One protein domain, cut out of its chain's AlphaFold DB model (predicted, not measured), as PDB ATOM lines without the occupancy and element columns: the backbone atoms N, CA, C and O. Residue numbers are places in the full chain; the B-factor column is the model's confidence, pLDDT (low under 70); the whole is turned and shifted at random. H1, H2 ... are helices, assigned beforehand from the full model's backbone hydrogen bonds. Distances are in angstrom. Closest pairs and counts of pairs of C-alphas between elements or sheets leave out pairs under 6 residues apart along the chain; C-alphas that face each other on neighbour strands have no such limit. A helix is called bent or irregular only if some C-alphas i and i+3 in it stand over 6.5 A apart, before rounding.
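What this domain is: This is residues 18 to 105, 112 to 201 and 208 to 240 of the 396 residues of an uncharacterized protein of Decorospora gaudefroyi (UniProt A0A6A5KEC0). The chain winds as a short solenoid of paired helices stacked one after another along the longest axis, with H1, H3, H5, H7 and H9 in one layer and H2, H4, H6, H8 and H10 in the other. H6 sits in the middle; the helices from H5 to H9 that touch each other do so at shallow tilts, H1 to H4 make one end, where H3 and H4 meet H6 at steep tilts, and H10 is only loosely set at the other end, touching no helix. The printed part has 211 residues with ten named helices, H1 to H10 along the chain, and no named strand: the class is all helix. It is compact, with a radius of gyration of the C-alphas of 18.8 A and spans of 58 by 39 by 35 A.

How they stand to each other: Start at the longest helix, H5, residues 114 to 132. Its residues 126 to 130 alone touch H6, residues 139 to 153, in a hairpin at a shallow tilt of 34 degrees, only just short of steep; the closest C-alphas, of Leu 130 and Ile 141, are 6.8 A apart. H7, residues 161 to 172, touches H5 the same way at 16 degrees, closest at C-alphas Met 127 and Val 167, 7.2 A. H8, residues 182 to 199, touches H6 the same way at 11 degrees, closest at C-alphas Leu 145 and Phe 191, 7.3 A. H9, residues 208 to 218, touches H7, closest at C-alphas Ile 172 and Leu 218, 6.4 A. H10, residues 226 to 238, is close to H8 but not clearly touching, with C-alphas Tyr 182 and Gln 228 7.8 A apart. Now look the other way from H6: H4, residues 79 to 96, touches it at a steep tilt of 46 degrees, closest at C-alphas Ser 83 and Phe 147, 5.4 A. H3, residues 61 to 77, forms a hairpin with H4, and H1, residues 18 to 35, forms one with H2, residues 43 to 57. H1 touches H3 at a steep tilt of 41 degrees, closest at C-alphas Arg 31 and Val 70, 6.6 A. H1, H2, H3, H5, H6, H7 and H8 make a bundle, a group of helices gathered together. Every O i to N i+4 pair is within hydrogen-bond range but in H4, 10 of 14, and H8, 13 of 14.

Where its parts are: Find C-alpha 18 at (114.122, 480.919, -18.886), where H1 begins and runs 25.6 A. H5 runs 27.2 A from C-alpha 114 at (94.374, 468.587, -3.925), and H8 26.0 A. H4 has a kink of 38 degrees near residue 86 and is only just irregular, with C-alphas 83 and 86 6.53 A apart. H10 ends at C-alpha 238, (96.802, 468.993, 35.595).

The domain as a whole: The two C-alphas farthest apart, of Asn 18 and Gln 237, are 59.9 A apart. Residues 106 to 111 and 202 to 207 are not printed; the gaps are 10.0 A and 10.5 A. Of the links printed whole, none is long. Mean pLDDT of the printed part is 75.5; residues 208 to 240 are among those under 70.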
ATOM      1  N   ASN A  18     115.425 480.255 -18.947       46.16
ATOM      2  CA  ASN A  18     114.122 480.919 -18.886       46.16
ATOM      3  C   ASN A  18     113.180 480.414 -17.770       46.16
ATOM      4  O   ASN A  18     112.332 481.164 -17.300       46.16
ATOM      5  N   VAL A  19     113.288 479.150 -17.343       40.34
ATOM      6  CA  VAL A  19     112.439 478.581 -16.274       40.34
ATOM      7  C   VAL A  19     112.871 479.107 -14.902       40.34
ATOM      8  O   VAL A  19     112.030 479.349 -14.042       40.34
ATOM      9  N   TYR A  20     114.172 479.335 -14.709       42.47
ATOM     10  CA  TYR A  20     114.719 479.864 -13.459       42.47
ATOM     11  C   TYR A  20     114.550 481.379 -13.332       42.47
ATOM     12  O   TYR A  20     114.262 481.854 -12.237       42.47
ATOM     13  N   GLU A  21     114.674 482.134 -14.431       47.69
ATOM     14  CA  GLU A  21     114.363 483.572 -14.434       47.69
ATOM     15  C   GLU A  21     112.886 483.816 -14.100       47.69
ATOM     16  O   GLU A  21     112.576 484.636 -13.235       47.69
ATOM     17  N   GLN A  22     111.978 483.026 -14.684       58.31
ATOM     18  CA  GLN A  22     110.550 483.103 -14.374       58.31
ATOM     19  C   GLN A  22     110.222 482.678 -12.934       58.31
ATOM     20  O   GLN A  22     109.350 483.293 -12.324       58.31
ATOM     21  N   ASP A  23     110.908 481.679 -12.362       59.06
ATOM     22  CA  ASP A  23     110.725 481.297 -10.948       59.06
ATOM     23  C   ASP A  23     111.275 482.365  -9.985       59.06
ATOM     24  O   ASP A  23     110.653 482.666  -8.965       59.06
ATOM     25  N   PHE A  24     112.405 482.998 -10.316       61.59
ATOM     26  CA  PHE A  24     112.986 484.066  -9.500       61.59
ATOM     27  C   PHE A  24     112.114 485.327  -9.501       61.59
ATOM     28  O   PHE A  24     111.820 485.872  -8.433       61.59
ATOM     29  N   GLU A  25     111.654 485.771 -10.674       67.81
ATOM     30  CA  GLU A  25     110.717 486.895 -10.797       67.81
ATOM     31  C   GLU A  25     109.388 486.599 -10.095       67.81
ATOM     32  O   GLU A  25     108.838 487.462  -9.404       67.81
ATOM     33  N   PHE A  26     108.903 485.360 -10.200       72.75
ATOM     34  CA  PHE A  26     107.699 484.900  -9.520       72.75
ATOM     35  C   PHE A  26     107.848 484.944  -7.995       72.75
ATOM     36  O   PHE A  26     107.048 485.593  -7.320       72.75
ATOM     37  N   ARG A  27     108.903 484.337  -7.433       73.75
ATOM     38  CA  ARG A  27     109.176 484.367  -5.985       73.75
ATOM     39  C   ARG A  27     109.399 485.792  -5.477       73.75
ATOM     40  O   ARG A  27     108.922 486.128  -4.396       73.75
ATOM     41  N   SER A  28     110.077 486.643  -6.249       72.69
ATOM     42  CA  SER A  28     110.266 488.064  -5.924       72.69
ATOM     43  C   SER A  28     108.932 488.821  -5.867       72.69
ATOM     44  O   SER A  28     108.651 489.527  -4.897       72.69
ATOM     45  N   THR A  29     108.058 488.598  -6.854       75.69
ATOM     46  CA  THR A  29     106.706 489.175  -6.896       75.69
ATOM     47  C   THR A  29     105.869 488.704  -5.709       75.69
ATOM     48  O   THR A  29     105.210 489.520  -5.067       75.69
ATOM     49  N   ILE A  30     105.931 487.414  -5.360       80.69
ATOM     50  CA  ILE A  30     105.237 486.881  -4.182       80.69
ATOM     51  C   ILE A  30     105.733 487.536  -2.900       80.69
ATOM     52  O   ILE A  30     104.904 487.961  -2.097       80.69
ATOM     53  N   ARG A  31     107.054 487.650  -2.710       79.69
ATOM     54  CA  ARG A  31     107.628 488.320  -1.533       79.69
ATOM     55  C   ARG A  31     107.108 489.744  -1.416       79.69
ATOM     56  O   ARG A  31     106.575 490.099  -0.376       79.69
ATOM     57  N   MET A  32     107.145 490.507  -2.510       78.25
ATOM     58  CA  MET A  32     106.624 491.873  -2.536       78.25
ATOM     59  C   MET A  32     105.133 491.933  -2.174       78.25
ATOM     60  O   MET A  32     104.733 492.773  -1.372       78.25
ATOM     61  N   VAL A  33     104.299 491.045  -2.731       80.31
ATOM     62  CA  VAL A  33     102.865 491.001  -2.401       80.31
ATOM     63  C   VAL A  33     102.658 490.657  -0.934       80.31
ATOM     64  O   VAL A  33     101.897 491.340  -0.257       80.31
ATOM     65  N   PHE A  34     103.359 489.651  -0.415       81.75
ATOM     66  CA  PHE A  34     103.275 489.327   0.997       81.75
ATOM     67  C   PHE A  34     103.784 490.460   1.885       81.75
ATOM     68  O   PHE A  34     103.210 490.672   2.948       81.75
ATOM     69  N   ASP A  35     104.822 491.201   1.501       76.62
ATOM     70  CA  ASP A  35     105.345 492.363   2.239       76.62
ATOM     71  C   ASP A  35     104.375 493.536   2.289       76.62
ATOM     72  O   ASP A  35     104.375 494.277   3.265       76.62
ATOM     73  N   MET A  36     103.486 493.648   1.305       75.12
ATOM     74  CA  MET A  36     102.373 494.595   1.341       75.12
ATOM     75  C   MET A  36     101.185 494.110   2.191       75.12
ATOM     76  O   MET A  36     100.269 494.887   2.457       75.12
ATOM     77  N   MET A  37     101.161 492.838   2.605       72.75
ATOM     78  CA  MET A  37     100.112 492.288   3.465       72.75
ATOM     79  C   MET A  37     100.512 492.380   4.940       72.75
ATOM     80  O   MET A  37     101.230 491.521   5.457       72.75
ATOM     81  N   ASP A  38      99.971 493.373   5.639       66.94
ATOM     82  CA  ASP A  38     100.101 493.477   7.092       66.94
ATOM     83  C   ASP A  38      99.248 492.428   7.828       66.94
ATOM     84  O   ASP A  38      98.235 491.936   7.323       66.94
ATOM     85  N   SER A  39      99.613 492.126   9.079       59.81
ATOM     86  CA  SER A  39      98.835 491.248   9.976       59.81
ATOM     87  C   SER A  39      97.432 491.786  10.311       59.81
ATOM     88  O   SER A  39      96.592 491.037  10.810       59.81
ATOM     89  N   SER A  40      97.167 493.062  10.014       57.72
ATOM     90  CA  SER A  40      95.879 493.757  10.151       57.72
ATOM     91  C   SER A  40      95.109 493.909   8.831       57.72
ATOM     92  O   SER A  40      94.048 494.539   8.821       57.72
ATOM     93  N   GLY A  41      95.629 493.365   7.725       62.09
ATOM     94  CA  GLY A  41      94.990 493.436   6.414       62.09
ATOM     95  C   GLY A  41      93.580 492.843   6.435       62.09
ATOM     96  O   GLY A  41      93.357 491.750   6.958       62.09
ATOM     97  N   GLY A  42      92.620 493.578   5.873       67.12
ATOM     98  CA  GLY A  42      91.243 493.109   5.735       67.12
ATOM     99  C   GLY A  42      91.124 491.949   4.743       67.12
ATOM    100  O   GLY A  42      92.015 491.708   3.926       67.12
ATOM    101  N   GLU A  43      89.990 491.250   4.781       72.81
ATOM    102  CA  GLU A  43      89.692 490.122   3.886       72.81
ATOM    103  C   GLU A  43      89.813 490.513   2.397       72.81
ATOM    104  O   GLU A  43      90.325 489.740   1.587       72.81
ATOM    105  N   ASP A  44      89.476 491.762   2.054       77.56
ATOM    106  CA  ASP A  44      89.614 492.329   0.706       77.56
ATOM    107  C   ASP A  44      91.068 492.362   0.208       77.56
ATOM    108  O   ASP A  44      91.334 492.077  -0.962       77.56
ATOM    109  N   THR A  45      92.029 492.667   1.086       80.88
ATOM    110  CA  THR A  45      93.460 492.676   0.745       80.88
ATOM    111  C   THR A  45      93.958 491.259   0.469       80.88
ATOM    112  O   THR A  45      94.686 491.037  -0.499       80.88
ATOM    113  N   LEU A  46      93.518 490.284   1.272       81.44
ATOM    114  CA  LEU A  46      93.848 488.870   1.075       81.44
ATOM    115  C   LEU A  46      93.246 488.328  -0.226       81.44
ATOM    116  O   LEU A  46      93.894 487.562  -0.937       81.44
ATOM    117  N   HIS A  47      92.027 488.748  -0.570       81.50
ATOM    118  CA  HIS A  47      91.395 488.388  -1.835       81.50
ATOM    119  C   HIS A  47      92.113 488.982  -3.040       81.50
ATOM    120  O   HIS A  47      92.391 488.254  -3.989       81.50
ATOM    121  N   ALA A  48      92.455 490.270  -2.997       83.31
ATOM    122  CA  ALA A  48      93.206 490.906  -4.073       83.31
ATOM    123  C   ALA A  48      94.565 490.216  -4.292       83.31
ATOM    124  O   ALA A  48      94.934 489.935  -5.431       83.31
ATOM    125  N   ALA A  49      95.271 489.877  -3.208       84.12
ATOM    126  CA  ALA A  49      96.520 489.126  -3.281       84.12
ATOM    127  C   ALA A  49      96.321 487.729  -3.890       84.12
ATOM    128  O   ALA A  49      97.087 487.327  -4.767       84.12
ATOM    129  N   LEU A  50      95.273 487.003  -3.483       84.69
ATOM    130  CA  LEU A  50      94.989 485.679  -4.031       84.69
ATOM    131  C   LEU A  50      94.650 485.728  -5.526       84.69
ATOM    132  O   LEU A  50      95.103 484.858  -6.260       84.69
ATOM    133  N   GLU A  51      93.907 486.731  -5.997       84.44
ATOM    134  CA  GLU A  51      93.610 486.880  -7.430       84.44
ATOM    135  C   GLU A  51      94.879 487.143  -8.253       84.44
ATOM    136  O   GLU A  51      95.053 486.556  -9.323       84.44
ATOM    137  N   VAL A  52      95.814 487.946  -7.726       83.25
ATOM    138  CA  VAL A  52      97.141 488.109  -8.337       83.25
ATOM    139  C   VAL A  52      97.855 486.758  -8.396       83.25
ATOM    140  O   VAL A  52      98.270 486.329  -9.471       83.25
ATOM    141  N   PHE A  53      97.943 486.032  -7.279       84.00
ATOM    142  CA  PHE A  53      98.615 484.730  -7.254       84.00
ATOM    143  C   PHE A  53      97.964 483.707  -8.174       84.00
ATOM    144  O   PHE A  53      98.674 482.993  -8.876       84.00
ATOM    145  N   ARG A  54      96.635 483.667  -8.246       82.94
ATOM    146  CA  ARG A  54      95.893 482.781  -9.142       82.94
ATOM    147  C   ARG A  54      96.245 483.045 -10.605       82.94
ATOM    148  O   ARG A  54      96.475 482.091 -11.346       82.94
ATOM    149  N   ALA A  55      96.328 484.313 -11.007       82.00
ATOM    150  CA  ALA A  55      96.715 484.687 -12.364       82.00
ATOM    151  C   ALA A  55      98.149 484.242 -12.712       82.00
ATOM    152  O   ALA A  55      98.407 483.844 -13.846       82.00
ATOM    153  N   PHE A  56      99.069 484.272 -11.740       78.69
ATOM    154  CA  PHE A  56     100.468 483.870 -11.937       78.69
ATOM    155  C   PHE A  56     100.709 482.352 -11.847       78.69
ATOM    156  O   PHE A  56     101.521 481.816 -12.609       78.69
ATOM    157  N   ILE A  57     100.032 481.668 -10.917       81.62
ATOM    158  CA  ILE A  57     100.168 480.226 -10.664       81.62
ATOM    159  C   ILE A  57      99.475 479.422 -11.764       81.62
ATOM    160  O   ILE A  57     100.046 478.453 -12.261       81.62
ATOM    161  N   GLY A  58      98.262 479.814 -12.168       80.31
ATOM    162  CA  GLY A  58      97.446 479.006 -13.073       80.31
ATOM    163  C   GLY A  58      97.215 477.602 -12.502       80.31
ATOM    164  O   GLY A  58      96.759 477.461 -11.372       80.31
ATOM    165  N   THR A  59      97.557 476.574 -13.281       80.12
ATOM    166  CA  THR A  59      97.491 475.152 -12.898       80.12
ATOM    167  C   THR A  59      98.886 474.532 -12.751       80.12
ATOM    168  O   THR A  59      99.074 473.361 -13.073       80.12
ATOM    169  N   ASP A  60      99.890 475.323 -12.366       79.88
ATOM    170  CA  ASP A  60     101.279 474.876 -12.220       79.88
ATOM    171  C   ASP A  60     101.590 474.512 -10.750       79.88
ATOM    172  O   ASP A  60     101.695 475.406  -9.899       79.88
ATOM    173  N   PRO A  61     101.780 473.216 -10.424       79.12
ATOM    174  CA  PRO A  61     102.110 472.782  -9.068       79.12
ATOM    175  C   PRO A  61     103.434 473.351  -8.555       79.12
ATOM    176  O   PRO A  61     103.557 473.616  -7.363       79.12
ATOM    177  N   VAL A  62     104.421 473.574  -9.432       78.88
ATOM    178  CA  VAL A  62     105.745 474.080  -9.037       78.88
ATOM    179  C   VAL A  62     105.620 475.501  -8.503       78.88
ATOM    180  O   VAL A  62     106.154 475.812  -7.439       78.88
ATOM    181  N   LYS A  63     104.842 476.343  -9.188       80.31
ATOM    182  CA  LYS A  63     104.555 477.710  -8.741       80.31
ATOM    183  C   LYS A  63     103.738 477.736  -7.457       80.31
ATOM    184  O   LYS A  63     104.009 478.551  -6.579       80.31
ATOM    185  N   LEU A  64     102.774 476.830  -7.302       84.38
ATOM    186  CA  LEU A  64     102.027 476.722  -6.051       84.38
ATOM    187  C   LEU A  64     102.943 476.331  -4.878       84.38
ATOM    188  O   LEU A  64     102.879 476.954  -3.821       84.38
ATOM    189  N   TYR A  65     103.845 475.366  -5.059       83.75
ATOM    190  CA  TYR A  65     104.828 475.021  -4.028       83.75
ATOM    191  C   TYR A  65     105.819 476.159  -3.761       83.75
ATOM    192  O   TYR A  65     106.166 476.394  -2.606       83.75
ATOM    193  N   GLY A  66     106.210 476.916  -4.791       82.38
ATOM    194  CA  GLY A  66     107.008 478.134  -4.647       82.38
ATOM    195  C   GLY A  66     106.304 479.218  -3.825       82.38
ATOM    196  O   GLY A  66     106.931 479.820  -2.956       82.38
ATOM    197  N   LEU A  67     104.995 479.421  -4.024       89.06
ATOM    198  CA  LEU A  67     104.177 480.304  -3.185       89.06
ATOM    199  C   LEU A  67     104.200 479.853  -1.719       89.06
ATOM    200  O   LEU A  67     104.404 480.680  -0.832       89.06
ATOM    201  N   ILE A  68     104.009 478.554  -1.463       90.00
ATOM    202  CA  ILE A  68     104.045 478.008  -0.099       90.00
ATOM    203  C   ILE A  68     105.432 478.156   0.530       90.00
ATOM    204  O   ILE A  68     105.524 478.504   1.703       90.00
ATOM    205  N   ASP A  69     106.505 477.941  -0.228       86.81
ATOM    206  CA  ASP A  69     107.869 478.132   0.268       86.81
ATOM    207  C   ASP A  69     108.088 479.577   0.725       86.81
ATOM    208  O   ASP A  69     108.531 479.805   1.847       86.81
ATOM    209  N   VAL A  70     107.712 480.553  -0.104       88.00
ATOM    210  CA  VAL A  70     107.845 481.975   0.238       88.00
ATOM    211  C   VAL A  70     106.938 482.357   1.416       88.00
ATOM    212  O   VAL A  70     107.325 483.164   2.262       88.00
ATOM    213  N   LEU A  71     105.746 481.759   1.514       90.88
ATOM    214  CA  LEU A  71     104.858 481.946   2.660       90.88
ATOM    215  C   LEU A  71     105.519 481.455   3.951       90.88
ATOM    216  O   LEU A  71     105.527 482.183   4.940       90.88
ATOM    217  N   LEU A  72     106.091 480.249   3.946       89.62
ATOM    218  CA  LEU A  72     106.755 479.685   5.120       89.62
ATOM    219  C   LEU A  72     108.042 480.445   5.472       89.62
ATOM    220  O   LEU A  72     108.289 480.682   6.651       89.62
ATOM    221  N   GLU A  73     108.812 480.908   4.481       88.12
ATOM    222  CA  GLU A  73     109.938 481.834   4.690       88.12
ATOM    223  C   GLU A  73     109.484 483.093   5.441       88.12
ATOM    224  O   GLU A  73     110.124 483.513   6.409       88.12
ATOM    225  N   LYS A  74     108.346 483.673   5.040       86.94
ATOM    226  CA  LYS A  74     107.786 484.846   5.711       86.94
ATOM    227  C   LYS A  74     107.277 484.529   7.115       86.94
ATOM    228  O   LYS A  74     107.557 485.301   8.025       86.94
ATOM    229  N   VAL A  75     106.584 483.403   7.308       88.00
ATOM    230  CA  VAL A  75     106.160 482.917   8.636       88.00
ATOM    231  C   VAL A  75     107.356 482.836   9.581       88.00
ATOM    232  O   VAL A  75     107.278 483.324  10.702       88.00
ATOM    233  N   MET A  76     108.470 482.269   9.117       85.56
ATOM    234  CA  MET A  76     109.687 482.123   9.916       85.56
ATOM    235  C   MET A  76     110.452 483.437  10.118       85.56
ATOM    236  O   MET A  76     111.231 483.525  11.054       85.56
ATOM    237  N   SER A  77     110.254 484.447   9.264       80.88
ATOM    238  CA  SER A  77     110.951 485.744   9.360       80.88
ATOM    239  C   SER A  77     110.155 486.812  10.121       80.88
ATOM    240  O   SER A  77     110.731 487.768  10.638       80.88
ATOM    241  N   HIS A  78     108.827 486.674  10.169       78.06
ATOM    242  CA  HIS A  78     107.897 487.657  10.721       78.06
ATOM    243  C   HIS A  78     106.866 486.984  11.622       78.06
ATOM    244  O   HIS A  78     105.757 486.634  11.210       78.06
ATOM    245  N   TRP A  79     107.234 486.846  12.888       67.31
ATOM    246  CA  TRP A  79     106.412 486.201  13.907       67.31
ATOM    247  C   TRP A  79     104.998 486.785  14.048       67.31
ATOM    248  O   TRP A  79     104.015 486.051  14.111       67.31
ATOM    249  N   ASP A  80     104.864 488.108  14.044       69.38
ATOM    250  CA  ASP A  80     103.571 488.784  14.172       69.38
ATOM    251  C   ASP A  80     102.639 488.539  12.974       69.38
ATOM    252  O   ASP A  80     101.414 488.643  13.079       69.38
ATOM    253  N   TRP A  81     103.215 488.184  11.829       76.69
ATOM    254  CA  TRP A  81     102.480 487.797  10.637       76.69
ATOM    255  C   TRP A  81     102.090 486.311  10.640       76.69
ATOM    256  O   TRP A  81     101.015 485.971  10.139       76.69
ATOM    257  N   ALA A  82     102.901 485.439  11.252       66.62
ATOM    258  CA  ALA A  82     102.660 483.996  11.347       66.62
ATOM    259  C   ALA A  82     101.312 483.641  12.000       66.62
ATOM    260  O   ALA A  82     100.621 482.730  11.546       66.62
ATOM    261  N   SER A  83     100.911 484.376  13.036       71.12
ATOM    262  CA  SER A  83      99.740 484.048  13.858       71.12
ATOM    263  C   SER A  83      98.403 484.450  13.228       71.12
ATOM    264  O   SER A  83      97.418 483.714  13.321       71.12
ATOM    265  N   ASN A  84      98.355 485.602  12.553       78.62
ATOM    266  CA  ASN A  84      97.115 486.169  12.016       78.62
ATOM    267  C   ASN A  84      97.115 486.291  10.490       78.62
ATOM    268  O   ASN A  84      96.140 485.881   9.851       78.62
ATOM    269  N   GLY A  85      98.187 486.825   9.899       82.62
ATOM    270  CA  GLY A  85      98.286 487.065   8.459       82.62
ATOM    271  C   GLY A  85      98.377 485.762   7.669       82.62
ATOM    272  O   GLY A  85      97.526 485.491   6.820       82.62
ATOM    273  N   ALA A  86      99.345 484.913   8.015       87.31
ATOM    274  CA  ALA A  86      99.580 483.637   7.341       87.31
ATOM    275  C   ALA A  86      98.385 482.684   7.459       87.31
ATOM    276  O   ALA A  86      97.980 482.074   6.471       87.31
ATOM    277  N   VAL A  87      97.782 482.585   8.651       88.31
ATOM    278  CA  VAL A  87      96.610 481.725   8.878       88.31
ATOM    279  C   VAL A  87      95.413 482.207   8.065       88.31
ATOM    280  O   VAL A  87      94.783 481.406   7.379       88.31
ATOM    281  N   SER A  88      95.119 483.513   8.087       87.81
ATOM    282  CA  SER A  88      94.009 484.070   7.300       87.81
ATOM    283  C   SER A  88      94.236 483.870   5.803       87.81
ATOM    284  O   SER A  88      93.316 483.464   5.097       87.81
ATOM    285  N   PHE A  89      95.466 484.083   5.329       89.06
ATOM    286  CA  PHE A  89      95.824 483.830   3.940       89.06
ATOM    287  C   PHE A  89      95.630 482.358   3.564       89.06
ATOM    288  O   PHE A  89      94.979 482.075   2.564       89.06
ATOM    289  N   CYS A  90      96.123 481.414   4.373       89.81
ATOM    290  CA  CYS A  90      95.967 479.988   4.090       89.81
ATOM    291  C   CYS A  90      94.491 479.563   4.111       89.81
ATOM    292  O   CYS A  90      94.062 478.817   3.239       89.81
ATOM    293  N   MET A  91      93.675 480.075   5.036       88.19
ATOM    294  CA  MET A  91      92.230 479.811   5.024       88.19
ATOM    295  C   MET A  91      91.568 480.280   3.718       88.19
ATOM    296  O   MET A  91      90.750 479.557   3.151       88.19
ATOM    297  N   VAL A  92      91.941 481.460   3.212       88.38
ATOM    298  CA  VAL A  92      91.428 481.992   1.938       88.38
ATOM    299  C   VAL A  92      91.963 481.193   0.743       88.38
ATOM    300  O   VAL A  92      91.188 480.859  -0.151       88.38
ATOM    301  N   LEU A  93      93.249 480.827   0.748       89.44
ATOM    302  CA  LEU A  93      93.897 480.001  -0.276       89.44
ATOM    303  C   LEU A  93      93.186 478.650  -0.427       89.44
ATOM    304  O   LEU A  93      92.732 478.320  -1.516       89.44
ATOM    305  N   PHE A  94      93.036 477.901   0.668       87.94
ATOM    306  CA  PHE A  94      92.394 476.583   0.668       87.94
ATOM    307  C   PHE A  94      90.882 476.645   0.410       87.94
ATOM    308  O   PHE A  94      90.299 475.662  -0.034       87.94
ATOM    309  N   GLY A  95      90.238 477.780   0.690       84.00
ATOM    310  CA  GLY A  95      88.812 477.970   0.429       84.00
ATOM    311  C   GLY A  95      88.474 478.422  -0.996       84.00
ATOM    312  O   GLY A  95      87.312 478.319  -1.387       84.00
ATOM    313  N   ARG A  96      89.435 478.967  -1.756       82.56
ATOM    314  CA  ARG A  96      89.153 479.638  -3.042       82.56
ATOM    315  C   ARG A  96      90.037 479.236  -4.211       82.56
ATOM    316  O   ARG A  96      89.623 479.450  -5.351       82.56
ATOM    317  N   LEU A  97      91.234 478.713  -3.970       82.69
ATOM    318  CA  LEU A  97      92.055 478.200  -5.055       82.69
ATOM    319  C   LEU A  97      91.506 476.838  -5.482       82.69
ATOM    320  O   LEU A  97      91.290 475.962  -4.648       82.69
ATOM    321  N   ASP A  98      91.274 476.674  -6.780       82.38
ATOM    322  CA  ASP A  98      90.959 475.368  -7.347       82.38
ATOM    323  C   ASP A  98      92.221 474.505  -7.296       82.38
ATOM    324  O   ASP A  98      93.207 474.812  -7.962       82.38
ATOM    325  N   LEU A  99      92.205 473.473  -6.453       82.75
ATOM    326  CA  LEU A  99      93.330 472.565  -6.233       82.75
ATOM    327  C   LEU A  99      93.156 471.230  -6.970       82.75
ATOM    328  O   LEU A  99      94.002 470.352  -6.806       82.75
ATOM    329  N   GLU A 100      92.115 471.060  -7.796       82.81
ATOM    330  CA  GLU A 100      91.869 469.805  -8.528       82.81
ATOM    331  C   GLU A 100      93.050 469.432  -9.441       82.81
ATOM    332  O   GLU A 100      93.342 468.257  -9.650       82.81
ATOM    333  N   PHE A 101      93.814 470.420  -9.917       80.50
ATOM    334  CA  PHE A 101      95.005 470.186 -10.739       80.50
ATOM    335  C   PHE A 101      96.163 469.486  -9.997       80.50
ATOM    336  O   PHE A 101      97.111 469.037 -10.641       80.50
ATOM    337  N   LEU A 102      96.114 469.391  -8.662       76.62
ATOM    338  CA  LEU A 102      97.075 468.625  -7.856       76.62
ATOM    339  C   LEU A 102      96.700 467.141  -7.719       76.62
ATOM    340  O   LEU A 102      97.490 466.354  -7.187       76.62
ATOM    341  N   GLU A 103      95.509 466.745  -8.166       78.62
ATOM    342  CA  GLU A 103      95.037 465.366  -8.096       78.62
ATOM    343  C   GLU A 103      95.728 464.523  -9.180       78.62
ATOM    344  O   GLU A 103      95.241 464.363 -10.297       78.62
ATOM    345  N   ASN A 104      96.917 463.998  -8.867       66.62
ATOM    346  CA  ASN A 104      97.675 463.149  -9.790       66.62
ATOM    347  C   ASN A 104      96.898 461.871 -10.179       66.62
ATOM    348  O   ASN A 104      96.269 461.222  -9.338       66.62
ATOM    349  N   ASP A 105      97.035 461.444 -11.442       49.28
ATOM    350  CA  ASP A 105      96.530 460.165 -11.963       49.28
ATOM    351  C   ASP A 105      97.299 458.972 -11.357       49.28
ATOM    352  O   ASP A 105      98.208 458.397 -11.960       49.28
ATOM    353  N   PRO A 112      93.981 461.299  -3.575       69.44
ATOM    354  CA  PRO A 112      94.072 462.328  -2.556       69.44
ATOM    355  C   PRO A 112      93.598 463.641  -3.177       69.44
ATOM    356  O   PRO A 112      94.092 464.045  -4.228       69.44
ATOM    357  N   ARG A 113      92.634 464.290  -2.524       80.94
ATOM    358  CA  ARG A 113      92.171 465.616  -2.926       80.94
ATOM    359  C   ARG A 113      93.329 466.617  -2.901       80.94
ATOM    360  O   ARG A 113      94.237 466.504  -2.071       80.94
ATOM    361  N   GLY A 114      93.295 467.605  -3.792       80.25
ATOM    362  CA  GLY A 114      94.374 468.587  -3.925       80.25
ATOM    363  C   GLY A 114      94.675 469.383  -2.648       80.25
ATOM    364  O   GLY A 114      95.835 469.687  -2.362       80.25
ATOM    365  N   ASP A 115      93.657 469.644  -1.824       83.25
ATOM    366  CA  ASP A 115      93.806 470.226  -0.484       83.25
ATOM    367  C   ASP A 115      94.661 469.339   0.436       83.25
ATOM    368  O   ASP A 115      95.593 469.819   1.079       83.25
ATOM    369  N   SER A 116      94.431 468.028   0.441       82.50
ATOM    370  CA  SER A 116      95.237 467.075   1.202       82.50
ATOM    371  C   SER A 116      96.685 467.020   0.710       82.50
ATOM    372  O   SER A 116      97.594 466.857   1.526       82.50
ATOM    373  N   VAL A 117      96.918 467.155  -0.600       83.75
ATOM    374  CA  VAL A 117      98.273 467.188  -1.178       83.75
ATOM    375  C   VAL A 117      99.021 468.437  -0.712       83.75
ATOM    376  O   VAL A 117     100.156 468.342  -0.239       83.75
ATOM    377  N   LEU A 118      98.383 469.607  -0.794       85.19
ATOM    378  CA  LEU A 118      98.988 470.874  -0.386       85.19
ATOM    379  C   LEU A 118      99.220 470.939   1.132       85.19
ATOM    380  O   LEU A 118     100.289 471.361   1.573       85.19
ATOM    381  N   ALA A 119      98.262 470.465   1.932       87.06
ATOM    382  CA  ALA A 119      98.410 470.345   3.381       87.06
ATOM    383  C   ALA A 119      99.574 469.409   3.751       87.06
ATOM    384  O   ALA A 119     100.401 469.746   4.597       87.06
ATOM    385  N   GLY A 120      99.693 468.268   3.062       85.25
ATOM    386  CA  GLY A 120     100.819 467.347   3.221       85.25
ATOM    387  C   GLY A 120     102.166 467.997   2.896       85.25
ATOM    388  O   GLY A 120     103.137 467.793   3.625       85.25
ATOM    389  N   TYR A 121     102.221 468.834   1.856       86.31
ATOM    390  CA  TYR A 121     103.424 469.593   1.510       86.31
ATOM    391  C   TYR A 121     103.819 470.581   2.617       86.31
ATOM    392  O   TYR A 121     104.966 470.541   3.072       86.31
ATOM    393  N   ILE A 122     102.875 471.395   3.113       89.50
ATOM    394  CA  ILE A 122     103.098 472.319   4.242       89.50
ATOM    395  C   ILE A 122     103.624 471.551   5.458       89.50
ATOM    396  O   ILE A 122     104.642 471.927   6.043       89.50
ATOM    397  N   MET A 123     102.984 470.429   5.799       88.00
ATOM    398  CA  MET A 123     103.414 469.628   6.938       88.00
ATOM    399  C   MET A 123     104.804 469.032   6.743       88.00
ATOM    400  O   MET A 123     105.603 469.049   7.671       88.00
ATOM    401  N   SER A 124     105.139 468.557   5.544       86.62
ATOM    402  CA  SER A 124     106.465 467.998   5.266       86.62
ATOM    403  C   SER A 124     107.599 469.008   5.480       86.62
ATOM    404  O   SER A 124     108.674 468.632   5.944       86.62
ATOM    405  N   LYS A 125     107.353 470.292   5.185       87.19
ATOM    406  CA  LYS A 125     108.310 471.383   5.413       87.19
ATOM    407  C   LYS A 125     108.515 471.631   6.897       87.19
ATOM    408  O   LYS A 125     109.652 471.718   7.343       87.19
ATOM    409  N   PHE A 126     107.427 471.647   7.657       86.19
ATOM    410  CA  PHE A 126     107.499 471.755   9.107       86.19
ATOM    411  C   PHE A 126     108.264 470.588   9.750       86.19
ATOM    412  O   PHE A 126     109.162 470.806  10.558       86.19
ATOM    413  N   MET A 127     107.947 469.347   9.360       86.62
ATOM    414  CA  MET A 127     108.630 468.163   9.894       86.62
ATOM    415  C   MET A 127     110.131 468.182   9.597       86.62
ATOM    416  O   MET A 127     110.911 467.709  10.415       86.62
ATOM    417  N   ARG A 128     110.522 468.726   8.438       87.00
ATOM    418  CA  ARG A 128     111.925 468.902   8.064       87.00
ATOM    419  C   ARG A 128     112.620 469.935   8.946       87.00
ATOM    420  O   ARG A 128     113.699 469.648   9.436       87.00
ATOM    421  N   GLU A 129     111.991 471.079   9.205       86.94
ATOM    422  CA  GLU A 129     112.579 472.099  10.086       86.94
ATOM    423  C   GLU A 129     112.815 471.547  11.504       86.94
ATOM    424  O   GLU A 129     113.860 471.802  12.101       86.94
ATOM    425  N   LEU A 130     111.881 470.734  12.022       84.38
ATOM    426  CA  LEU A 130     112.032 470.033  13.306       84.38
ATOM    427  C   LEU A 130     113.201 469.037  13.327       84.38
ATOM    428  O   LEU A 130     113.802 468.847  14.384       84.38
ATOM    429  N   ASP A 131     113.484 468.377  12.200       83.44
ATOM    430  CA  ASP A 131     114.609 467.443  12.067       83.44
ATOM    431  C   ASP A 131     115.947 468.181  11.952       83.44
ATOM    432  O   ASP A 131     116.930 467.784  12.577       83.44
ATOM    433  N   ASP A 132     115.970 469.260  11.171       83.25
ATOM    434  CA  ASP A 132     117.179 470.033  10.891       83.25
ATOM    435  C   ASP A 132     117.597 470.896  12.096       83.25
ATOM    436  O   ASP A 132     118.769 471.265  12.229       83.25
ATOM    437  N   THR A 133     116.666 471.185  13.015       78.00
ATOM    438  CA  THR A 133     116.896 472.076  14.155       78.00
ATOM    439  C   THR A 133     116.928 471.335  15.491       78.00
ATOM    440  O   THR A 133     115.906 470.890  16.011       78.00
ATOM    441  N   ALA A 134     118.107 471.291  16.119       75.88
ATOM    442  CA  ALA A 134     118.278 470.710  17.454       75.88
ATOM    443  C   ALA A 134     117.708 471.587  18.591       75.88
ATOM    444  O   ALA A 134     117.317 471.052  19.625       75.88
ATOM    445  N   ASP A 135     117.644 472.914  18.422       80.88
ATOM    446  CA  ASP A 135     117.084 473.853  19.410       80.88
ATOM    447  C   ASP A 135     115.682 474.330  19.006       80.88
ATOM    448  O   ASP A 135     115.509 475.193  18.138       80.88
ATOM    449  N   TRP A 136     114.657 473.808  19.674       84.75
ATOM    450  CA  TRP A 136     113.266 474.171  19.401       84.75
ATOM    451  C   TRP A 136     112.861 475.527  19.982       84.75
ATOM    452  O   TRP A 136     111.753 475.986  19.720       84.75
ATOM    453  N   ARG A 137     113.758 476.216  20.703       78.50
ATOM    454  CA  ARG A 137     113.597 477.647  21.003       78.50
ATOM    455  C   ARG A 137     114.028 478.552  19.857       78.50
ATOM    456  O   ARG A 137     113.909 479.774  19.974       78.50
ATOM    457  N   SER A 138     114.551 477.989  18.769       83.81
ATOM    458  CA  SER A 138     114.831 478.768  17.573       83.81
ATOM    459  C   SER A 138     113.576 479.503  17.108       83.81
ATOM    460  O   SER A 138     112.448 479.007  17.191       83.81
ATOM    461  N   HIS A 139     113.792 480.712  16.600       82.50
ATOM    462  CA  HIS A 139     112.719 481.567  16.116       82.50
ATOM    463  C   HIS A 139     111.832 480.851  15.085       82.50
ATOM    464  O   HIS A 139     110.609 480.945  15.163       82.50
ATOM    465  N   ASN A 140     112.443 480.072  14.187       86.25
ATOM    466  CA  ASN A 140     111.753 479.332  13.134       86.25
ATOM    467  C   ASN A 140     110.770 478.303  13.701       86.25
ATOM    468  O   ASN A 140     109.590 478.330  13.352       86.25
ATOM    469  N   ILE A 141     111.235 477.428  14.602       87.31
ATOM    470  CA  ILE A 141     110.394 476.380  15.194       87.31
ATOM    471  C   ILE A 141     109.235 476.998  15.969       87.31
ATOM    472  O   ILE A 141     108.095 476.566  15.807       87.31
ATOM    473  N   VAL A 142     109.499 478.052  16.744       83.38
ATOM    474  CA  VAL A 142     108.460 478.758  17.503       83.38
ATOM    475  C   VAL A 142     107.407 479.370  16.573       83.38
ATOM    476  O   VAL A 142     106.214 479.158  16.791       83.38
ATOM    477  N   CYS A 143     107.816 480.065  15.506       86.19
ATOM    478  CA  CYS A 143     106.877 480.658  14.547       86.19
ATOM    479  C   CYS A 143     106.026 479.599  13.837       86.19
ATOM    480  O   CYS A 143     104.834 479.806  13.609       86.19
ATOM    481  N   LEU A 144     106.617 478.449  13.503       89.56
ATOM    482  CA  LEU A 144     105.897 477.364  12.848       89.56
ATOM    483  C   LEU A 144     104.923 476.646  13.792       89.56
ATOM    484  O   LEU A 144     103.798 476.351  13.387       89.56
ATOM    485  N   LEU A 145     105.318 476.396  15.045       88.75
ATOM    486  CA  LEU A 145     104.422 475.845  16.065       88.75
ATOM    487  C   LEU A 145     103.244 476.788  16.323       88.75
ATOM    488  O   LEU A 145     102.109 476.326  16.426       88.75
ATOM    489  N   GLU A 146     103.480 478.101  16.354       86.44
ATOM    490  CA  GLU A 146     102.408 479.090  16.473       86.44
ATOM    491  C   GLU A 146     101.497 479.123  15.243       86.44
ATOM    492  O   GLU A 146     100.276 479.161  15.385       86.44
ATOM    493  N   PHE A 147     102.058 479.044  14.035       89.62
ATOM    494  CA  PHE A 147     101.265 478.936  12.812       89.62
ATOM    495  C   PHE A 147     100.357 477.697  12.835       89.62
ATOM    496  O   PHE A 147      99.174 477.796  12.497       89.62
ATOM    497  N   ILE A 148     100.870 476.544  13.279       89.75
ATOM    498  CA  ILE A 148     100.085 475.311  13.440       89.75
ATOM    499  C   ILE A 148      98.999 475.495  14.502       89.75
ATOM    500  O   ILE A 148      97.831 475.205  14.235       89.75
ATOM    501  N   ASP A 149      99.368 476.015  15.674       86.12
ATOM    502  CA  ASP A 149      98.458 476.249  16.794       86.12
ATOM    503  C   ASP A 149      97.282 477.141  16.384       86.12
ATOM    504  O   ASP A 149      96.120 476.786  16.593       86.12
ATOM    505  N   LYS A 150      97.574 478.271  15.734       86.81
ATOM    506  CA  LYS A 150      96.578 479.254  15.296       86.81
ATOM    507  C   LYS A 150      95.736 478.757  14.130       86.81
ATOM    508  O   LYS A 150      94.534 479.026  14.091       86.81
ATOM    509  N   SER A 151      96.331 478.005  13.204       88.62
ATOM    510  CA  SER A 151      95.590 477.344  12.122       88.62
ATOM    511  C   SER A 151      94.585 476.342  12.680       88.62
ATOM    512  O   SER A 151      93.431 476.323  12.253       88.62
ATOM    513  N   PHE A 152      94.995 475.563  13.682       86.00
ATOM    514  CA  PHE A 152      94.122 474.620  14.365       86.00
ATOM    515  C   PHE A 152      93.037 475.328  15.199       86.00
ATOM    516  O   PHE A 152      91.862 474.994  15.074       86.00
ATOM    517  N   GLU A 153      93.392 476.357  15.985       83.38
ATOM    518  CA  GLU A 153      92.456 477.170  16.789       83.38
ATOM    519  C   GLU A 153      91.318 477.746  15.938       83.38
ATOM    520  O   GLU A 153      90.160 477.765  16.353       83.38
ATOM    521  N   ARG A 154      91.649 478.213  14.732       84.38
ATOM    522  CA  ARG A 154      90.698 478.844  13.810       84.38
ATOM    523  C   ARG A 154      89.938 477.848  12.934       84.38
ATOM    524  O   ARG A 154      89.142 478.281  12.104       84.38
ATOM    525  N   GLY A 155      90.165 476.546  13.111       82.50
ATOM    526  CA  GLY A 155      89.494 475.496  12.347       82.50
ATOM    527  C   GLY A 155      89.859 475.507  10.864       82.50
ATOM    528  O   GLY A 155      88.997 475.268  10.018       82.50
ATOM    529  N   ALA A 156      91.111 475.829  10.527       84.69
ATOM    530  CA  ALA A 156      91.564 475.802   9.146       84.69
ATOM    531  C   ALA A 156      91.500 474.370   8.589       84.69
ATOM    532  O   ALA A 156      92.018 473.431   9.189       84.69
ATOM    533  N   THR A 157      90.894 474.201   7.415       80.81
ATOM    534  CA  THR A 157      90.631 472.881   6.812       80.81
ATOM    535  C   THR A 157      91.899 472.073   6.536       80.81
ATOM    536  O   THR A 157      91.876 470.847   6.623       80.81
ATOM    537  N   PHE A 158      93.016 472.750   6.261       82.62
ATOM    538  CA  PHE A 158      94.318 472.123   6.028       82.62
ATOM    539  C   PHE A 158      95.019 471.652   7.311       82.62
ATOM    540  O   PHE A 158      95.962 470.866   7.233       82.62
ATOM    541  N   MET A 159      94.575 472.115   8.485       88.31
ATOM    542  CA  MET A 159      95.160 471.766   9.778       88.31
ATOM    543  C   MET A 159      94.171 470.934  10.594       88.31
ATOM    544  O   MET A 159      93.390 471.445  11.393       88.31
ATOM    545  N   THR A 160      94.197 469.621  10.371       83.62
ATOM    546  CA  THR A 160      93.316 468.671  11.063       83.62
ATOM    547  C   THR A 160      93.925 468.184  12.375       83.62
ATOM    548  O   THR A 160      95.138 468.244  12.580       83.62
ATOM    549  N   LEU A 161      93.093 467.595  13.239       79.38
ATOM    550  CA  LEU A 161      93.566 466.925  14.454       79.38
ATOM    551  C   LEU A 161      94.596 465.825  14.149       79.38
ATOM    552  O   LEU A 161      95.566 465.678  14.883       79.38
ATOM    553  N   ALA A 162      94.420 465.087  13.048       80.06
ATOM    554  CA  ALA A 162      95.388 464.084  12.605       80.06
ATOM    555  C   ALA A 162      96.727 464.724  12.196       80.06
ATOM    556  O   ALA A 162      97.787 464.214  12.548       80.06
ATOM    557  N   GLY A 163      96.691 465.873  11.509       81.88
ATOM    558  CA  GLY A 163      97.891 466.640  11.168       81.88
ATOM    559  C   GLY A 163      98.662 467.095  12.410       81.88
ATOM    560  O   GLY A 163      99.871 466.890  12.495       81.88
ATOM    561  N   VAL A 164      97.956 467.626  13.410       83.62
ATOM    562  CA  VAL A 164      98.557 468.039  14.687       83.62
ATOM    563  C   VAL A 164      99.068 466.837  15.493       83.62
ATOM    564  O   VAL A 164     100.150 466.899  16.075       83.62
ATOM    565  N   ALA A 165      98.350 465.713  15.498       80.31
ATOM    566  CA  ALA A 165      98.811 464.484  16.143       80.31
ATOM    567  C   ALA A 165     100.119 463.968  15.522       80.31
ATOM    568  O   ALA A 165     101.022 463.579  16.259       80.31
ATOM    569  N   ASN A 166     100.268 464.051  14.196       83.88
ATOM    570  CA  ASN A 166     101.513 463.693  13.512       83.88
ATOM    571  C   ASN A 166     102.685 464.600  13.924       83.88
ATOM    572  O   ASN A 166     103.819 464.134  14.006       83.88
ATOM    573  N   VAL A 167     102.431 465.886  14.200       87.25
ATOM    574  CA  VAL A 167     103.448 466.814  14.732       87.25
ATOM    575  C   VAL A 167     103.894 466.378  16.115       87.25
ATOM    576  O   VAL A 167     105.087 466.242  16.366       87.25
ATOM    577  N   ILE A 168     102.935 466.106  16.997       83.81
ATOM    578  CA  ILE A 168     103.206 465.638  18.357       83.81
ATOM    579  C   ILE A 168     103.999 464.327  18.318       83.81
ATOM    580  O   ILE A 168     105.009 464.199  19.006       83.81
ATOM    581  N   GLU A 169     103.589 463.374  17.482       82.19
ATOM    582  CA  GLU A 169     104.299 462.110  17.287       82.19
ATOM    583  C   GLU A 169     105.734 462.330  16.795       82.19
ATOM    584  O   GLU A 169     106.665 461.713  17.315       82.19
ATOM    585  N   LYS A 170     105.932 463.236  15.829       85.38
ATOM    586  CA  LYS A 170     107.262 463.596  15.331       85.38
ATOM    587  C   LYS A 170     108.140 464.183  16.432       85.38
ATOM    588  O   LYS A 170     109.293 463.780  16.546       85.38
ATOM    589  N   MET A 171     107.602 465.095  17.241       85.81
ATOM    590  CA  MET A 171     108.326 465.692  18.364       85.81
ATOM    591  C   MET A 171     108.711 464.622  19.394       85.81
ATOM    592  O   MET A 171     109.868 464.549  19.783       85.81
ATOM    593  N   ILE A 172     107.786 463.730  19.765       79.00
ATOM    594  CA  ILE A 172     108.043 462.629  20.716       79.00
ATOM    595  C   ILE A 172     109.152 461.697  20.228       79.00
ATOM    596  O   ILE A 172     110.004 461.284  21.010       79.00
ATOM    597  N   LYS A 173     109.148 461.375  18.933       79.12
ATOM    598  CA  LYS A 173     110.148 460.499  18.311       79.12
ATOM    599  C   LYS A 173     111.462 461.206  17.990       79.12
ATOM    600  O   LYS A 173     112.400 460.543  17.545       79.12
ATOM    601  N   SER A 174     111.536 462.524  18.163       82.00
ATOM    602  CA  SER A 174     112.750 463.267  17.860       82.00
ATOM    603  C   SER A 174     113.815 462.991  18.922       82.00
ATOM    604  O   SER A 174     113.543 463.164  20.114       82.00
ATOM    605  N   PRO A 175     115.048 462.631  18.524       74.94
ATOM    606  CA  PRO A 175     116.148 462.489  19.473       74.94
ATOM    607  C   PRO A 175     116.431 463.810  20.208       74.94
ATOM    608  O   PRO A 175     116.835 463.797  21.366       74.94
ATOM    609  N   SER A 176     116.134 464.955  19.585       76.06
ATOM    610  CA  SER A 176     116.331 466.291  20.157       76.06
ATOM    611  C   SER A 176     115.376 466.623  21.311       76.06
ATOM    612  O   SER A 176     115.588 467.619  21.997       76.06
ATOM    613  N   LEU A 177     114.324 465.829  21.552       73.94
ATOM    614  CA  LEU A 177     113.353 466.119  22.614       73.94
ATOM    615  C   LEU A 177     113.962 466.000  24.019       73.94
ATOM    616  O   LEU A 177     113.653 466.802  24.900       73.94
ATOM    617  N   LEU A 178     114.805 464.986  24.236       65.44
ATOM    618  CA  LEU A 178     115.367 464.664  25.554       65.44
ATOM    619  C   LEU A 178     116.878 464.905  25.643       65.44
ATOM    620  O   LEU A 178     117.408 464.987  26.753       65.44
ATOM    621  N   PHE A 179     117.562 465.056  24.506       53.12
ATOM    622  CA  PHE A 179     119.004 465.272  24.460       53.12
ATOM    623  C   PHE A 179     119.363 466.747  24.702       53.12
ATOM    624  O   PHE A 179     118.904 467.631  23.986       53.12
ATOM    625  N   GLU A 180     120.188 466.999  25.725       48.81
ATOM    626  CA  GLU A 180     120.916 468.250  26.040       48.81
ATOM    627  C   GLU A 180     120.117 469.562  26.219       48.81
ATOM    628  O   GLU A 180     120.666 470.535  26.738       48.81
ATOM    629  N   CYS A 181     118.819 469.604  25.910       52.94
ATOM    630  CA  CYS A 181     118.008 470.814  25.987       52.94
ATOM    631  C   CYS A 181     116.696 470.553  26.751       52.94
ATOM    632  O   CYS A 181     115.657 470.301  26.150       52.94
ATOM    633  N   TYR A 182     116.708 470.688  28.091       58.62
ATOM    634  CA  TYR A 182     115.492 470.682  28.953       58.62
ATOM    635  C   TYR A 182     114.363 471.576  28.396       58.62
ATOM    636  O   TYR A 182     113.176 471.339  28.574       58.62
ATOM    637  N   LYS A 183     114.785 472.581  27.642       69.38
ATOM    638  CA  LYS A 183     114.016 473.591  26.940       69.38
ATOM    639  C   LYS A 183     113.164 473.063  25.779       69.38
ATOM    640  O   LYS A 183     112.105 473.620  25.529       69.38
ATOM    641  N   ASN A 184     113.584 472.001  25.088       78.62
ATOM    642  CA  ASN A 184     112.781 471.389  24.020       78.62
ATOM    643  C   ASN A 184     111.587 470.634  24.601       78.62
ATOM    644  O   ASN A 184     110.493 470.681  24.039       78.62
ATOM    645  N   LEU A 185     111.785 469.996  25.758       72.69
ATOM    646  CA  LEU A 185     110.700 469.378  26.509       72.69
ATOM    647  C   LEU A 185     109.672 470.430  26.945       72.69
ATOM    648  O   LEU A 185     108.485 470.175  26.811       72.69
ATOM    649  N   GLU A 186     110.092 471.614  27.397       71.62
ATOM    650  CA  GLU A 186     109.162 472.714  27.709       71.62
ATOM    651  C   GLU A 186     108.321 473.117  26.489       71.62
ATOM    652  O   GLU A 186     107.097 473.081  26.572       71.62
ATOM    653  N   ILE A 187     108.955 473.397  25.343       79.31
ATOM    654  CA  ILE A 187     108.256 473.766  24.095       79.31
ATOM    655  C   ILE A 187     107.275 472.670  23.660       79.31
ATOM    656  O   ILE A 187     106.136 472.949  23.279       79.31
ATOM    657  N   PHE A 188     107.695 471.405  23.744       82.50
ATOM    658  CA  PHE A 188     106.829 470.265  23.471       82.50
ATOM    659  C   PHE A 188     105.623 470.227  24.407       82.50
ATOM    660  O   PHE A 188     104.494 470.092  23.941       82.50
ATOM    661  N   LEU A 189     105.851 470.341  25.718       71.81
ATOM    662  CA  LEU A 189     104.793 470.286  26.722       71.81
ATOM    663  C   LEU A 189     103.804 471.442  26.540       71.81
ATOM    664  O   LEU A 189     102.597 471.222  26.612       71.81
ATOM    665  N   GLU A 190     104.288 472.648  26.250       73.62
ATOM    666  CA  GLU A 190     103.456 473.819  25.970       73.62
ATOM    667  C   GLU A 190     102.566 473.598  24.746       73.62
ATOM    668  O   GLU A 190     101.342 473.735  24.837       73.62
ATOM    669  N   PHE A 191     103.158 473.192  23.621       81.62
ATOM    670  CA  PHE A 191     102.413 472.906  22.398       81.62
ATOM    671  C   PHE A 191     101.396 471.772  22.606       81.62
ATOM    672  O   PHE A 191     100.228 471.888  22.234       81.62
ATOM    673  N   PHE A 192     101.802 470.699  23.280       77.31
ATOM    674  CA  PHE A 192     100.951 469.551  23.583       77.31
ATOM    675  C   PHE A 192      99.732 469.928  24.438       77.31
ATOM    676  O   PHE A 192      98.607 469.516  24.140       77.31
ATOM    677  N   LEU A 193      99.923 470.751  25.475       69.19
ATOM    678  CA  LEU A 193      98.834 471.241  26.323       69.19
ATOM    679  C   LEU A 193      97.860 472.131  25.566       69.19
ATOM    680  O   LEU A 193      96.649 471.995  25.751       69.19
ATOM    681  N   LEU A 194      98.369 473.034  24.727       72.69
ATOM    682  CA  LEU A 194      97.534 473.907  23.905       72.69
ATOM    683  C   LEU A 194      96.608 473.081  23.006       72.69
ATOM    684  O   LEU A 194      95.409 473.352  22.934       72.69
ATOM    685  N   VAL A 195      97.134 472.017  22.402       69.88
ATOM    686  CA  VAL A 195      96.361 471.123  21.537       69.88
ATOM    687  C   VAL A 195      95.357 470.292  22.337       69.88
ATOM    688  O   VAL A 195      94.194 470.202  21.945       69.88
ATOM    689  N   ILE A 196      95.756 469.684  23.455       65.12
ATOM    690  CA  ILE A 196      94.865 468.797  24.221       65.12
ATOM    691  C   ILE A 196      93.749 469.557  24.910       65.12
ATOM    692  O   ILE A 196      92.602 469.135  24.829       65.12
ATOM    693  N   THR A 197      94.044 470.691  25.542       63.53
ATOM    694  CA  THR A 197      93.012 471.485  26.229       63.53
ATOM    695  C   THR A 197      91.901 471.943  25.283       63.53
ATOM    696  O   THR A 197      90.756 472.078  25.706       63.53
ATOM    697  N   ARG A 198      92.205 472.109  23.990       65.12
ATOM    698  CA  ARG A 198      91.223 472.425  22.940       65.12
ATOM    699  C   ARG A 198      90.479 471.197  22.395       65.12
ATOM    700  O   ARG A 198      89.393 471.351  21.847       65.12
ATOM    701  N   ASN A 199      91.033 469.994  22.563       56.19
ATOM    702  CA  ASN A 199      90.513 468.725  22.032       56.19
ATOM    703  C   ASN A 199      89.860 467.809  23.076       56.19
ATOM    704  O   ASN A 199      89.497 466.683  22.741       56.19
ATOM    705  N   VAL A 200      89.666 468.268  24.315       48.62
ATOM    706  CA  VAL A 200      88.858 467.552  25.316       48.62
ATOM    707  C   VAL A 200      87.456 468.175  25.414       48.62
ATOM    708  O   VAL A 200      87.169 468.905  26.362       48.62
ATOM    709  N   PRO A 201      86.529 467.903  24.476       44.69
ATOM    710  CA  PRO A 201      85.117 467.837  24.794       44.69
ATOM    711  C   PRO A 201      84.761 466.420  25.272       44.69
ATOM    712  O   PRO A 201      85.334 465.421  24.839       44.69
ATOM    713  N   PRO A 208      92.055 460.550  21.912       59.22
ATOM    714  CA  PRO A 208      92.600 460.611  23.268       59.22
ATOM    715  C   PRO A 208      93.447 459.378  23.599       59.22
ATOM    716  O   PRO A 208      94.435 459.488  24.317       59.22
ATOM    717  N   LEU A 209      93.109 458.209  23.040       61.34
ATOM    718  CA  LEU A 209      93.872 456.976  23.228       61.34
ATOM    719  C   LEU A 209      95.213 457.013  22.479       61.34
ATOM    720  O   LEU A 209      96.209 456.529  23.008       61.34
ATOM    721  N   GLN A 210      95.256 457.580  21.270       64.00
ATOM    722  CA  GLN A 210      96.482 457.724  20.474       64.00
ATOM    723  C   GLN A 210      97.463 458.712  21.115       64.00
ATOM    724  O   GLN A 210      98.626 458.372  21.316       64.00
ATOM    725  N   LEU A 211      96.979 459.887  21.532       61.94
ATOM    726  CA  LEU A 211      97.788 460.875  22.253       61.94
ATOM    727  C   LEU A 211      98.251 460.340  23.613       61.94
ATOM    728  O   LEU A 211      99.410 460.520  23.976       61.94
ATOM    729  N   LYS A 212      97.388 459.611  24.333       66.75
ATOM    730  CA  LYS A 212      97.766 458.929  25.576       66.75
ATOM    731  C   LYS A 212      98.844 457.866  25.349       66.75
ATOM    732  O   LYS A 212      99.793 457.815  26.119       66.75
ATOM    733  N   LYS A 213      98.741 457.054  24.288       69.62
ATOM    734  CA  LYS A 213      99.766 456.055  23.925       69.62
ATOM    735  C   LYS A 213     101.111 456.699  23.605       69.62
ATOM    736  O   LYS A 213     102.125 456.229  24.105       69.62
ATOM    737  N   LEU A 214     101.106 457.767  22.808       65.69
ATOM    738  CA  LEU A 214     102.311 458.525  22.473       65.69
ATOM    739  C   LEU A 214     102.973 459.107  23.734       65.69
ATOM    740  O   LEU A 214     104.193 459.093  23.870       65.69
ATOM    741  N   PHE A 215     102.174 459.555  24.701       65.69
ATOM    742  CA  PHE A 215     102.693 460.058  25.971       65.69
ATOM    743  C   PHE A 215     103.194 458.957  26.913       65.69
ATOM    744  O   PHE A 215     104.230 459.120  27.555       65.69
ATOM    745  N   ASP A 216     102.499 457.817  26.971       68.12
ATOM    746  CA  ASP A 216     102.969 456.627  27.688       68.12
ATOM    747  C   ASP A 216     104.316 456.141  27.122       68.12
ATOM    748  O   ASP A 216     105.155 455.640  27.870       68.12
ATOM    749  N   GLU A 217     104.532 456.290  25.812       68.25
ATOM    750  CA  GLU A 217     105.802 456.002  25.141       68.25
ATOM    751  C   GLU A 217     106.897 456.990  25.568       68.25
ATOM    752  O   GLU A 217     107.985 456.555  25.944       68.25
ATOM    753  N   LEU A 218     106.584 458.288  25.651       65.69
ATOM    754  CA  LEU A 218     107.510 459.310  26.150       65.69
ATOM    755  C   LEU A 218     107.927 459.065  27.614       65.69
ATOM    756  O   LEU A 218     109.101 459.188  27.959       65.69
ATOM    757  N   CYS A 219     106.999 458.641  28.478       63.88
ATOM    758  CA  CYS A 219     107.298 458.272  29.869       63.88
ATOM    759  C   CYS A 219     108.173 457.014  30.010       63.88
ATOM    760  O   CYS A 219     108.651 456.729  31.109       63.88
ATOM    761  N   ARG A 220     108.350 456.233  28.938       65.88
ATOM    762  CA  ARG A 220     109.173 455.014  28.912       65.88
ATOM    763  C   ARG A 220     110.549 455.234  28.296       65.88
ATOM    764  O   ARG A 220     111.321 454.277  28.248       65.88
ATOM    765  N   VAL A 221     110.863 456.444  27.827       64.44
ATOM    766  CA  VAL A 221     112.160 456.709  27.200       64.44
ATOM    767  C   VAL A 221     113.267 456.610  28.261       64.44
ATOM    768  O   VAL A 221     113.246 457.369  29.232       64.44
ATOM    769  N   PRO A 222     114.230 455.677  28.113       54.84
ATOM    770  CA  PRO A 222     115.218 455.361  29.151       54.84
ATOM    771  C   PRO A 222     116.220 456.492  29.433       54.84
ATOM    772  O   PRO A 222     116.935 456.441  30.430       54.84
ATOM    773  N   GLU A 223     116.270 457.501  28.566       58.78
ATOM    774  CA  GLU A 223     117.205 458.631  28.616       58.78
ATOM    775  C   GLU A 223     116.639 459.848  29.372       58.78
ATOM    776  O   GLU A 223     117.354 460.820  29.604       58.78
ATOM    777  N   ALA A 224     115.368 459.807  29.793       59.00
ATOM    778  CA  ALA A 224     114.756 460.890  30.553       59.00
ATOM    779  C   ALA A 224     115.261 460.917  32.009       59.00
ATOM    780  O   ALA A 224     115.203 459.926  32.739       59.00
ATOM    781  N   SER A 225     115.710 462.083  32.472       60.31
ATOM    782  CA  SER A 225     116.045 462.306  33.881       60.31
ATOM    783  C   SER A 225     114.805 462.206  34.782       60.31
ATOM    784  O   SER A 225     113.683 462.513  34.376       60.31
ATOM    785  N   ALA A 226     115.004 461.851  36.056       60.09
ATOM    786  CA  ALA A 226     113.917 461.752  37.037       60.09
ATOM    787  C   ALA A 226     113.095 463.052  37.165       60.09
ATOM    788  O   ALA A 226     111.886 463.004  37.386       60.09
ATOM    789  N   GLN A 227     113.736 464.211  36.984       59.09
ATOM    790  CA  GLN A 227     113.068 465.509  37.028       59.09
ATOM    791  C   GLN A 227     112.175 465.747  35.804       59.09
ATOM    792  O   GLN A 227     111.054 466.218  35.965       59.09
ATOM    793  N   GLN A 228     112.614 465.350  34.604       59.69
ATOM    794  CA  GLN A 228     111.787 465.409  33.390       59.69
ATOM    795  C   GLN A 228     110.554 464.509  33.518       59.69
ATOM    796  O   GLN A 228     109.438 464.940  33.231       59.69
ATOM    797  N   VAL A 229     110.734 463.292  34.045       61.47
ATOM    798  CA  VAL A 229     109.628 462.361  34.306       61.47
ATOM    799  C   VAL A 229     108.632 462.950  35.312       61.47
ATOM    800  O   VAL A 229     107.424 462.856  35.095       61.47
ATOM    801  N   MET A 230     109.101 463.606  36.380       62.50
ATOM    802  CA  MET A 230     108.214 464.265  37.347       62.50
ATOM    803  C   MET A 230     107.461 465.461  36.755       62.50
ATOM    804  O   MET A 230     106.253 465.558  36.967       62.50
ATOM    805  N   SER A 231     108.124 466.338  35.990       60.16
ATOM    806  CA  SER A 231     107.468 467.476  35.326       60.16
ATOM    807  C   SER A 231     106.365 467.003  34.375       60.16
ATOM    808  O   SER A 231     105.251 467.523  34.401       60.16
ATOM    809  N   MET A 232     106.628 465.946  33.601       62.97
ATOM    810  CA  MET A 232     105.622 465.327  32.735       62.97
ATOM    811  C   MET A 232     104.453 464.719  33.525       62.97
ATOM    812  O   MET A 232     103.299 464.858  33.127       62.97
ATOM    813  N   GLN A 233     104.720 464.061  34.657       62.81
ATOM    814  CA  GLN A 233     103.680 463.467  35.506       62.81
ATOM    815  C   GLN A 233     102.796 464.517  36.189       62.81
ATOM    816  O   GLN A 233     101.577 464.342  36.243       62.81
ATOM    817  N   GLN A 234     103.383 465.607  36.693       59.81
ATOM    818  CA  GLN A 234     102.638 466.735  37.265       59.81
ATOM    819  C   GLN A 234     101.731 467.383  36.220       59.81
ATOM    820  O   GLN A 234     100.587 467.737  36.509       59.81
ATOM    821  N   LEU A 235     102.217 467.475  34.985       57.00
ATOM    822  CA  LEU A 235     101.438 467.982  33.872       57.00
ATOM    823  C   LEU A 235     100.250 467.074  33.527       57.00
ATOM    824  O   LEU A 235      99.132 467.546  33.375       57.00
ATOM    825  N   LEU A 236     100.454 465.757  33.463       56.22
ATOM    826  CA  LEU A 236      99.371 464.804  33.198       56.22
ATOM    827  C   LEU A 236      98.261 464.889  34.252       56.22
ATOM    828  O   LEU A 236      97.076 464.841  33.916       56.22
ATOM    829  N   GLN A 237      98.637 465.105  35.513       58.72
ATOM    830  CA  GLN A 237      97.673 465.355  36.583       58.72
ATOM    831  C   GLN A 237      96.874 466.648  36.363       58.72
ATOM    832  O   GLN A 237      95.679 466.659  36.656       58.72
ATOM    833  N   SER A 238      97.483 467.709  35.818       51.81
ATOM    834  CA  SER A 238      96.802 468.993  35.595       51.81
ATOM    835  C   SER A 238      95.760 468.944  34.468       51.81
ATOM    836  O   SER A 238      94.763 469.660  34.540       51.81
ATOM    837  N   VAL A 239      95.921 468.049  33.485       47.97
ATOM    838  CA  VAL A 239      94.922 467.763  32.430       47.97
ATOM    839  C   VAL A 239      94.015 466.559  32.740       47.97
ATOM    840  O   VAL A 239      93.250 466.111  31.886       47.97
ATOM    841  N   GLY A 240      94.052 466.032  33.971       49.56
ATOM    842  CA  GLY A 240      93.168 464.949  34.420       49.56
ATOM    843  C   GLY A 240      93.508 463.563  33.856       49.56
ATOM    844  O   GLY A 240      92.705 462.634  33.958       49.56
TER     845      GLY A 240